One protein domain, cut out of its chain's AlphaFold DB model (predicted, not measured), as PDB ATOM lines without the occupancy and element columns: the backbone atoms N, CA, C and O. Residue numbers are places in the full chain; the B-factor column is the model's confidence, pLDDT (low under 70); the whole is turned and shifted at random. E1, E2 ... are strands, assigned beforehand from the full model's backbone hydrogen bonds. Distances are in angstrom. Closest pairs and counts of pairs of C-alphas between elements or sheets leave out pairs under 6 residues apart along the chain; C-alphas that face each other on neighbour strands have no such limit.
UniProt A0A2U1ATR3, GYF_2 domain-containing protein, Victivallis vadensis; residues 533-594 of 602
ATOM      1  N   PRO A 533     306.967 331.772 397.996       86.12
ATOM      2  CA  PRO A 533     305.707 332.199 398.586       86.12
ATOM      3  C   PRO A 533     305.629 331.893 400.086       86.12
ATOM      4  O   PRO A 533     306.018 330.813 400.545       86.12
ATOM      5  N   GLU A 534     305.027 332.804 400.853       84.88
ATOM      6  CA  GLU A 534     304.699 332.544 402.254       84.88
ATOM      7  C   GLU A 534     303.696 331.396 402.388       84.88
ATOM      8  O   GLU A 534     302.657 331.378 401.732       84.88
ATOM      9  N   ARG A 535     303.949 330.464 403.309       85.31
ATOM     10  CA  ARG A 535     303.072 329.301 403.559       85.31
ATOM     11  C   ARG A 535     302.074 329.503 404.702       85.31
ATOM     12  O   ARG A 535     301.329 328.585 405.049       85.31
ATOM     13  N   SER A 536     302.045 330.696 405.290       84.31
ATOM     14  CA  SER A 536     301.121 331.081 406.358       84.31
ATOM     15  C   SER A 536     299.654 330.911 405.918       84.31
ATOM     16  O   SER A 536     299.286 331.203 404.783       84.31
ATOM     17  N   GLY A 537     298.790 330.392 406.797       85.31
ATOM     18  CA  GLY A 537     297.348 330.286 406.523       85.31
ATOM     19  C   GLY A 537     296.933 329.288 405.429       85.31
ATOM     20  O   GLY A 537     295.797 329.349 404.960       85.31
ATOM     21  N   CYS A 538     297.818 328.377 405.011       89.88
ATOM     22  CA  CYS A 538     297.457 327.302 404.085       89.88
ATOM     23  C   CYS A 538     296.565 326.246 404.756       89.88
ATOM     24  O   CYS A 538     296.715 325.947 405.942       89.88
ATOM     25  N   VAL A 539     295.655 325.650 403.981       88.94
ATOM     26  CA  VAL A 539     294.766 324.580 404.446       88.94
ATOM     27  C   VAL A 539     295.599 323.364 404.885       88.94
ATOM     28  O   VAL A 539     296.349 322.820 404.068       88.94
ATOM     29  N   PRO A 540     295.481 322.905 406.146       83.69
ATOM     30  CA  PRO A 540     296.214 321.738 406.620       83.69
ATOM     31  C   PRO A 540     295.654 320.443 406.015       83.69
ATOM     32  O   PRO A 540     294.446 320.310 405.823       83.69
ATOM     33  N   GLY A 541     296.527 319.466 405.751       77.50
ATOM     34  CA  GLY A 541     296.125 318.123 405.305       77.50
ATOM     35  C   GLY A 541     295.597 318.039 403.867       77.50
ATOM     36  O   GLY A 541     294.838 317.127 403.551       77.50
ATOM     37  N   PHE A 542     295.964 318.984 403.001       86.00
ATOM     38  CA  PHE A 542     295.637 318.933 401.578       86.00
ATOM     39  C   PHE A 542     296.324 317.737 400.895       86.00
ATOM     40  O   PHE A 542     297.550 317.703 400.802       86.00
ATOM     41  N   ASP A 543     295.540 316.763 400.414       87.00
ATOM     42  CA  ASP A 543     296.067 315.570 399.732       87.00
ATOM     43  C   ASP A 543     296.649 315.944 398.363       87.00
ATOM     44  O   ASP A 543     295.942 316.101 397.362       87.00
ATOM     45  N   CYS A 544     297.965 316.117 398.356       87.62
ATOM     46  CA  CYS A 544     298.767 316.455 397.197       87.62
ATOM     47  C   CYS A 544     300.022 315.579 397.184       87.62
ATOM     48  O   CYS A 544     300.704 315.418 398.203       87.62
ATOM     49  N   ARG A 545     300.317 314.975 396.030       87.88
ATOM     50  CA  ARG A 545     301.403 314.000 395.868       87.88
ATOM     51  C   ARG A 545     302.260 314.356 394.667       87.88
ATOM     52  O   ARG A 545     301.745 314.796 393.645       87.88
ATOM     53  N   VAL A 546     303.560 314.105 394.767       87.56
ATOM     54  CA  VAL A 546     304.481 314.213 393.631       87.56
ATOM     55  C   VAL A 546     304.654 312.828 393.012       87.56
ATOM     56  O   VAL A 546     304.956 311.872 393.719       87.56
ATOM     57  N   SER A 547     304.455 312.714 391.701       84.44
ATOM     58  CA  SER A 547     304.642 311.484 390.929       84.44
ATOM     59  C   SER A 547     305.518 311.784 389.717       84.44
ATOM     60  O   SER A 547     305.075 312.437 388.773       84.44
ATOM     61  N   GLY A 548     306.768 311.313 389.739       83.00
ATOM     62  CA  GLY A 548     307.759 311.653 388.715       83.00
ATOM     63  C   GLY A 548     308.030 313.162 388.670       83.00
ATOM     64  O   GLY A 548     308.381 313.760 389.686       83.00
ATOM     65  N   ASP A 549     307.832 313.773 387.500       82.75
ATOM     66  CA  ASP A 549     308.020 315.213 387.253       82.75
ATOM     67  C   ASP A 549     306.725 316.035 387.419       82.75
ATOM     68  O   ASP A 549     306.616 317.148 386.898       82.75
ATOM     69  N   SER A 550     305.700 315.489 388.077       88.88
ATOM     70  CA  SER A 550     304.393 316.142 388.162       88.88
ATOM     71  C   SER A 550     303.785 316.098 389.556       88.88
ATOM     72  O   SER A 550     303.945 315.135 390.306       88.88
ATOM     73  N   ILE A 551     303.054 317.156 389.888       92.25
ATOM     74  CA  ILE A 551     302.317 317.311 391.140       92.25
ATOM     75  C   ILE A 551     300.860 316.969 390.866       92.25
ATOM     76  O   ILE A 551     300.271 317.457 389.908       92.25
ATOM     77  N   MET A 552     300.269 316.125 391.700       93.19
ATOM     78  CA  MET A 552     298.921 315.622 391.511       93.19
ATOM     79  C   MET A 552     298.069 315.874 392.746       93.19
ATOM     80  O   MET A 552     298.440 315.499 393.858       93.19
ATOM     81  N   PHE A 553     296.892 316.450 392.528       94.31
ATOM     82  CA  PHE A 553     295.883 316.658 393.563       94.31
ATOM     83  C   PHE A 553     294.479 316.682 392.954       94.31
ATOM     84  O   PHE A 553     294.299 316.719 391.732       94.31
ATOM     85  N   ARG A 554     293.459 316.656 393.812       94.19
ATOM     86  CA  ARG A 554     292.067 316.871 393.407       94.19
ATOM     87  C   ARG A 554     291.720 318.349 393.557       94.19
ATOM     88  O   ARG A 554     291.842 318.890 394.651       94.19
ATOM     89  N   HIS A 555     291.282 318.991 392.476       94.00
ATOM     90  CA  HIS A 555     290.931 320.407 392.467       94.00
ATOM     91  C   HIS A 555     289.875 320.701 393.553       94.00
ATOM     92  O   HIS A 555     288.770 320.156 393.468       94.00
ATOM     93  N   PRO A 556     290.152 321.580 394.536       91.94
ATOM     94  CA  PRO A 556     289.269 321.789 395.690       91.94
ATOM     95  C   PRO A 556     287.845 322.254 395.362       91.94
ATOM     96  O   PRO A 556     286.920 321.951 396.106       91.94
ATOM     97  N   VAL A 557     287.667 322.997 394.263       91.06
ATOM     98  CA  VAL A 557     286.346 323.488 393.816       91.06
ATOM     99  C   VAL A 557     285.682 322.546 392.803       91.06
ATOM    100  O   VAL A 557     284.580 322.073 393.046       91.06
ATOM    101  N   SER A 558     286.333 322.249 391.671       91.19
ATOM    102  CA  SER A 558     285.743 321.433 390.599       91.19
ATOM    103  C   SER A 558     285.763 319.919 390.845       91.19
ATOM    104  O   SER A 558     285.111 319.177 390.115       91.19
ATOM    105  N   GLY A 559     286.544 319.424 391.811       91.88
ATOM    106  CA  GLY A 559     286.699 317.994 392.091       91.88
ATOM    107  C   GLY A 559     287.469 317.202 391.024       91.88
ATOM    108  O   GLY A 559     287.671 315.995 391.201       91.88
ATOM    109  N   LYS A 560     287.918 317.844 389.936       91.88
ATOM    110  CA  LYS A 560     288.689 317.217 388.852       91.88
ATOM    111  C   LYS A 560     290.115 316.892 389.300       91.88
ATOM    112  O   LYS A 560     290.666 317.544 390.183       91.88
ATOM    113  N   ARG A 561     290.728 315.878 388.690       92.88
ATOM    114  CA  ARG A 561     292.155 315.583 388.883       92.88
ATOM    115  C   ARG A 561     292.985 316.675 388.209       92.88
ATOM    116  O   ARG A 561     292.747 316.977 387.045       92.88
ATOM    117  N   VAL A 562     293.962 317.217 388.930       93.38
ATOM    118  CA  VAL A 562     294.931 318.191 388.418       93.38
ATOM    119  C   VAL A 562     296.300 317.533 388.375       93.38
ATOM    120  O   VAL A 562     296.675 316.814 389.302       93.38
ATOM    121  N   LEU A 563     297.025 317.776 387.286       93.12
ATOM    122  CA  LEU A 563     298.427 317.423 387.121       93.12
ATOM    123  C   LEU A 563     299.184 318.716 386.815       93.12
ATOM    124  O   LEU A 563     298.921 319.324 385.784       93.12
ATOM    125  N   LEU A 564     300.066 319.151 387.711       93.81
ATOM    126  CA  LEU A 564     300.883 320.348 387.523       93.81
ATOM    127  C   LEU A 564     302.336 319.990 387.191       93.81
ATOM    128  O   LEU A 564     302.862 319.006 387.726       93.81
ATOM    129  N   PRO A 565     303.000 320.795 386.346       93.12
ATOM    130  CA  PRO A 565     304.421 320.660 386.064       93.12
ATOM    131  C   PRO A 565     305.294 321.036 387.270       93.12
ATOM    132  O   PRO A 565     304.845 321.607 388.266       93.12
ATOM    133  N   SER A 566     306.576 320.677 387.187       90.25
ATOM    134  CA  SER A 566     307.512 320.746 388.316       90.25
ATOM    135  C   SER A 566     307.848 322.165 388.789       90.25
ATOM    136  O   SER A 566     308.260 322.334 389.935       90.25
ATOM    137  N   ASN A 567     307.600 323.192 387.973       91.94
ATOM    138  CA  ASN A 567     307.753 324.598 388.362       91.94
ATOM    139  C   ASN A 567     306.735 325.062 389.422       91.94
ATOM    140  O   ASN A 567     306.879 326.157 389.949       91.94
ATOM    141  N   TYR A 568     305.744 324.233 389.776       93.94
ATOM    142  CA  TYR A 568     304.823 324.467 390.896       93.94
ATOM    143  C   TYR A 568     305.265 323.811 392.213       93.94
ATOM    144  O   TYR A 568     304.541 323.876 393.211       93.94
ATOM    145  N   LEU A 569     306.435 323.163 392.252       90.81
ATOM    146  CA  LEU A 569     306.997 322.689 393.515       90.81
ATOM    147  C   LEU A 569     307.228 323.889 394.433       90.81
ATOM    148  O   LEU A 569     307.631 324.965 393.999       90.81
ATOM    149  N   GLY A 570     306.903 323.729 395.710       89.75
ATOM    150  CA  GLY A 570     307.012 324.823 396.665       89.75
ATOM    151  C   GLY A 570     305.848 325.822 396.650       89.75
ATOM    152  O   GLY A 570     305.685 326.518 397.655       89.75
ATOM    153  N   ALA A 571     305.026 325.850 395.592       93.19
ATOM    154  CA  ALA A 571     304.014 326.878 395.353       93.19
ATOM    155  C   ALA A 571     302.937 326.960 396.441       93.19
ATOM    156  O   ALA A 571     302.615 325.975 397.109       93.19
ATOM    157  N   VAL A 572     302.320 328.134 396.568       94.62
ATOM    158  CA  VAL A 572     301.104 328.339 397.361       94.62
ATOM    159  C   VAL A 572     300.038 328.902 396.441       94.62
ATOM    160  O   VAL A 572     300.163 330.032 395.983       94.62
ATOM    161  N   LEU A 573     299.004 328.106 396.173       94.81
ATOM    162  CA  LEU A 573     297.947 328.467 395.235       94.81
ATOM    163  C   LEU A 573     296.670 328.851 395.979       94.81
ATOM    164  O   LEU A 573     296.192 328.109 396.840       94.81
ATOM    165  N   GLU A 574     296.091 329.993 395.628       93.88
ATOM    166  CA  GLU A 574     294.750 330.371 396.052       93.88
ATOM    167  C   GLU A 574     293.715 329.777 395.092       93.88
ATOM    168  O   GLU A 574     293.650 330.136 393.916       93.88
ATOM    169  N   ILE A 575     292.889 328.866 395.609       93.19
ATOM    170  CA  ILE A 575     291.836 328.182 394.858       93.19
ATOM    171  C   ILE A 575     290.524 328.328 395.627       93.19
ATOM    172  O   ILE A 575     290.396 327.873 396.764       93.19
ATOM    173  N   GLY A 576     289.523 328.973 395.025       89.06
ATOM    174  CA  GLY A 576     288.230 329.185 395.686       89.06
ATOM    175  C   GLY A 576     288.351 329.937 397.019       89.06
ATOM    176  O   GLY A 576     287.701 329.552 397.991       89.06
ATOM    177  N   LYS A 577     289.194 330.982 397.068       89.19
ATOM    178  CA  LYS A 577     289.464 331.835 398.246       89.19
ATOM    179  C   LYS A 577     290.164 331.138 399.421       89.19
ATOM    180  O   LYS A 577     290.137 331.633 400.545       89.19
ATOM    181  N   LYS A 578     290.761 329.968 399.194       93.81
ATOM    182  CA  LYS A 578     291.568 329.244 400.186       93.81
ATOM    183  C   LYS A 578     292.964 329.003 399.635       93.81
ATOM    184  O   LYS A 578     293.110 328.752 398.444       93.81
ATOM    185  N   ARG A 579     293.971 329.044 400.507       94.44
ATOM    186  CA  ARG A 579     295.382 328.848 400.149       94.44
ATOM    187  C   ARG A 579     295.785 327.387 400.330       94.44
ATOM    188  O   ARG A 579     295.546 326.814 401.393       94.44
ATOM    189  N   TYR A 580     296.415 326.796 399.324       94.56
ATOM    190  CA  TYR A 580     296.877 325.409 399.328       94.56
ATOM    191  C   TYR A 580     298.373 325.368 399.032       94.56
ATOM    192  O   TYR A 580     298.818 325.872 398.002       94.56
ATOM    193  N   ALA A 581     299.147 324.759 399.929       92.94
ATOM    194  CA  ALA A 581     300.583 324.598 399.748       92.94
ATOM    195  C   ALA A 581     300.886 323.325 398.951       92.94
ATOM    196  O   ALA A 581     300.427 322.236 399.303       92.94
ATOM    197  N   MET A 582     301.695 323.463 397.907       92.25
ATOM    198  CA  MET A 582     302.239 322.347 397.146       92.25
ATOM    199  C   MET A 582     303.473 321.760 397.856       92.25
ATOM    200  O   MET A 582     304.164 322.470 398.602       92.25
ATOM    201  N   PRO A 583     303.788 320.469 397.648       87.44
ATOM    202  CA  PRO A 583     304.988 319.848 398.201       87.44
ATOM    203  C   PRO A 583     306.261 320.626 397.813       87.44
ATOM    204  O   PRO A 583     306.368 321.067 396.666       87.44
ATOM    205  N   PRO A 584     307.203 320.846 398.748       79.12
ATOM    206  CA  PRO A 584     308.416 321.619 398.483       79.12
ATOM    207  C   PRO A 584     309.428 320.869 397.608       79.12
ATOM    208  O   PRO A 584     310.118 321.493 396.812       79.12
ATOM    209  N   GLU A 585     309.499 319.541 397.726       74.00
ATOM    210  CA  GLU A 585     310.510 318.718 397.055       74.00
ATOM    211  C   GLU A 585     309.923 317.401 396.534       74.00
ATOM    212  O   GLU A 585     308.884 316.915 397.001       74.00
ATOM    213  N   ARG A 586     310.621 316.788 395.573       61.72
ATOM    214  CA  ARG A 586     310.269 315.472 395.023       61.72
ATOM    215  C   ARG A 586     310.298 314.416 396.136       61.72
ATOM    216  O   ARG A 586     311.250 314.345 396.900       61.72
ATOM    217  N   GLY A 587     309.253 313.591 396.226       51.03
ATOM    218  CA  GLY A 587     309.162 312.510 397.221       51.03
ATOM    219  C   GLY A 587     308.612 312.913 398.596       51.03
ATOM    220  O   GLY A 587     308.469 312.052 399.460       51.03
ATOM    221  N   THR A 588     308.246 314.182 398.806       45.91
ATOM    222  CA  THR A 588     307.577 314.613 400.045       45.91
ATOM    223  C   THR A 588     306.053 314.482 399.923       45.91
ATOM    224  O   THR A 588     305.426 315.067 399.040       45.91
ATOM    225  N   HIS A 589     305.433 313.702 400.813       48.78
ATOM    226  CA  HIS A 589     303.984 313.744 401.021       48.78
ATOM    227  C   HIS A 589     303.652 314.938 401.917       48.78
ATOM    228  O   HIS A 589     304.134 315.019 403.048       48.78
ATOM    229  N   ALA A 590     302.797 315.850 401.453       45.12
ATOM    230  CA  ALA A 590     302.245 316.911 402.291       45.12
ATOM    231  C   ALA A 590     301.131 316.344 403.197       45.12
ATOM    232  O   ALA A 590     299.959 316.670 403.057       45.12
ATOM    233  N   GLY A 591     301.488 315.440 404.112       39.72
ATOM    234  CA  GLY A 591     300.543 314.835 405.046       39.72
ATOM    235  C   GLY A 591     301.220 313.921 406.061       39.72
ATOM    236  O   GLY A 591     301.489 312.760 405.777       39.72
ATOM    237  N   THR A 592     301.472 314.415 407.273       34.12
ATOM    238  CA  THR A 592     301.799 313.555 408.417       34.12
ATOM    239  C   THR A 592     300.525 313.073 409.105       34.12
ATOM    240  O   THR A 592     299.868 313.861 409.787       34.12
ATOM    241  N   ARG A 593     300.232 311.772 409.002       32.03
ATOM    242  CA  ARG A 593     300.039 310.844 410.138       32.03
ATOM    243  C   ARG A 593     299.878 309.419 409.605       32.03
ATOM    244  O   ARG A 593     299.170 309.194 408.633       32.03
ATOM    245  N   GLY A 594     300.590 308.485 410.233       33.09
ATOM    246  CA  GLY A 594     300.627 307.090 409.818       33.09
ATOM    247  C   GLY A 594     299.311 306.351 410.024       33.09
ATOM    248  O   GLY A 594     298.611 306.604 410.994       33.09
TER     249      GLY A 594
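This is residues 533 to 594 of the 602 residues of the protein "GYF_2 domain-containing protein" of Victivallis vadensis (UniProt A0A2U1ATR3). With little regular structure, this small body has a three-stranded sheet, E1-E2-E3, on one side and a two-stranded hairpin, E4-E5, on another, with unnamed stretches before E1 and after E5. The 62 printed residues include five named strands, numbered in chain order, and no named helix; the class is all strand, with 22 residues in named elements, and both sheets are antiparallel. It is compact, radius of gyration of the C-alphas 10.9 A, spanning 29 by 26 by 23 A.

Start at E1, residues 544 to 547, which forms a hairpin with E2, residues 550 to 554; N 545 and O 552 are 2.9 A apart. Next, E3, residues 561 to 565, forms a hairpin with E2, N 564 and O 551 being 2.8 A apart, and completes a meander, each strand the antiparallel neighbour of the one before. Farther on, E4, residues 572 to 575, and E5, residues 578 to 581, form a hairpin at 148 degrees, with N 573 and O 580 2.9 A apart. These N and O pairs are within hydrogen-bond range. E1, E2 and E3 are each apart from E4 and E5.

Find C-alpha 544 at (298.767, 316.455, 397.197), where E1 begins. E2 runs 13.4 A, E3 13.6 A; E5 ends at C-alpha 581, (300.583, 324.598, 399.748).

The two farthest C-alphas, of Lys 577 and Gly 594, are 29.5 A apart. The printed part has no cut, and no link is long. Look for pLDDT under 70 at residues 586 to 594.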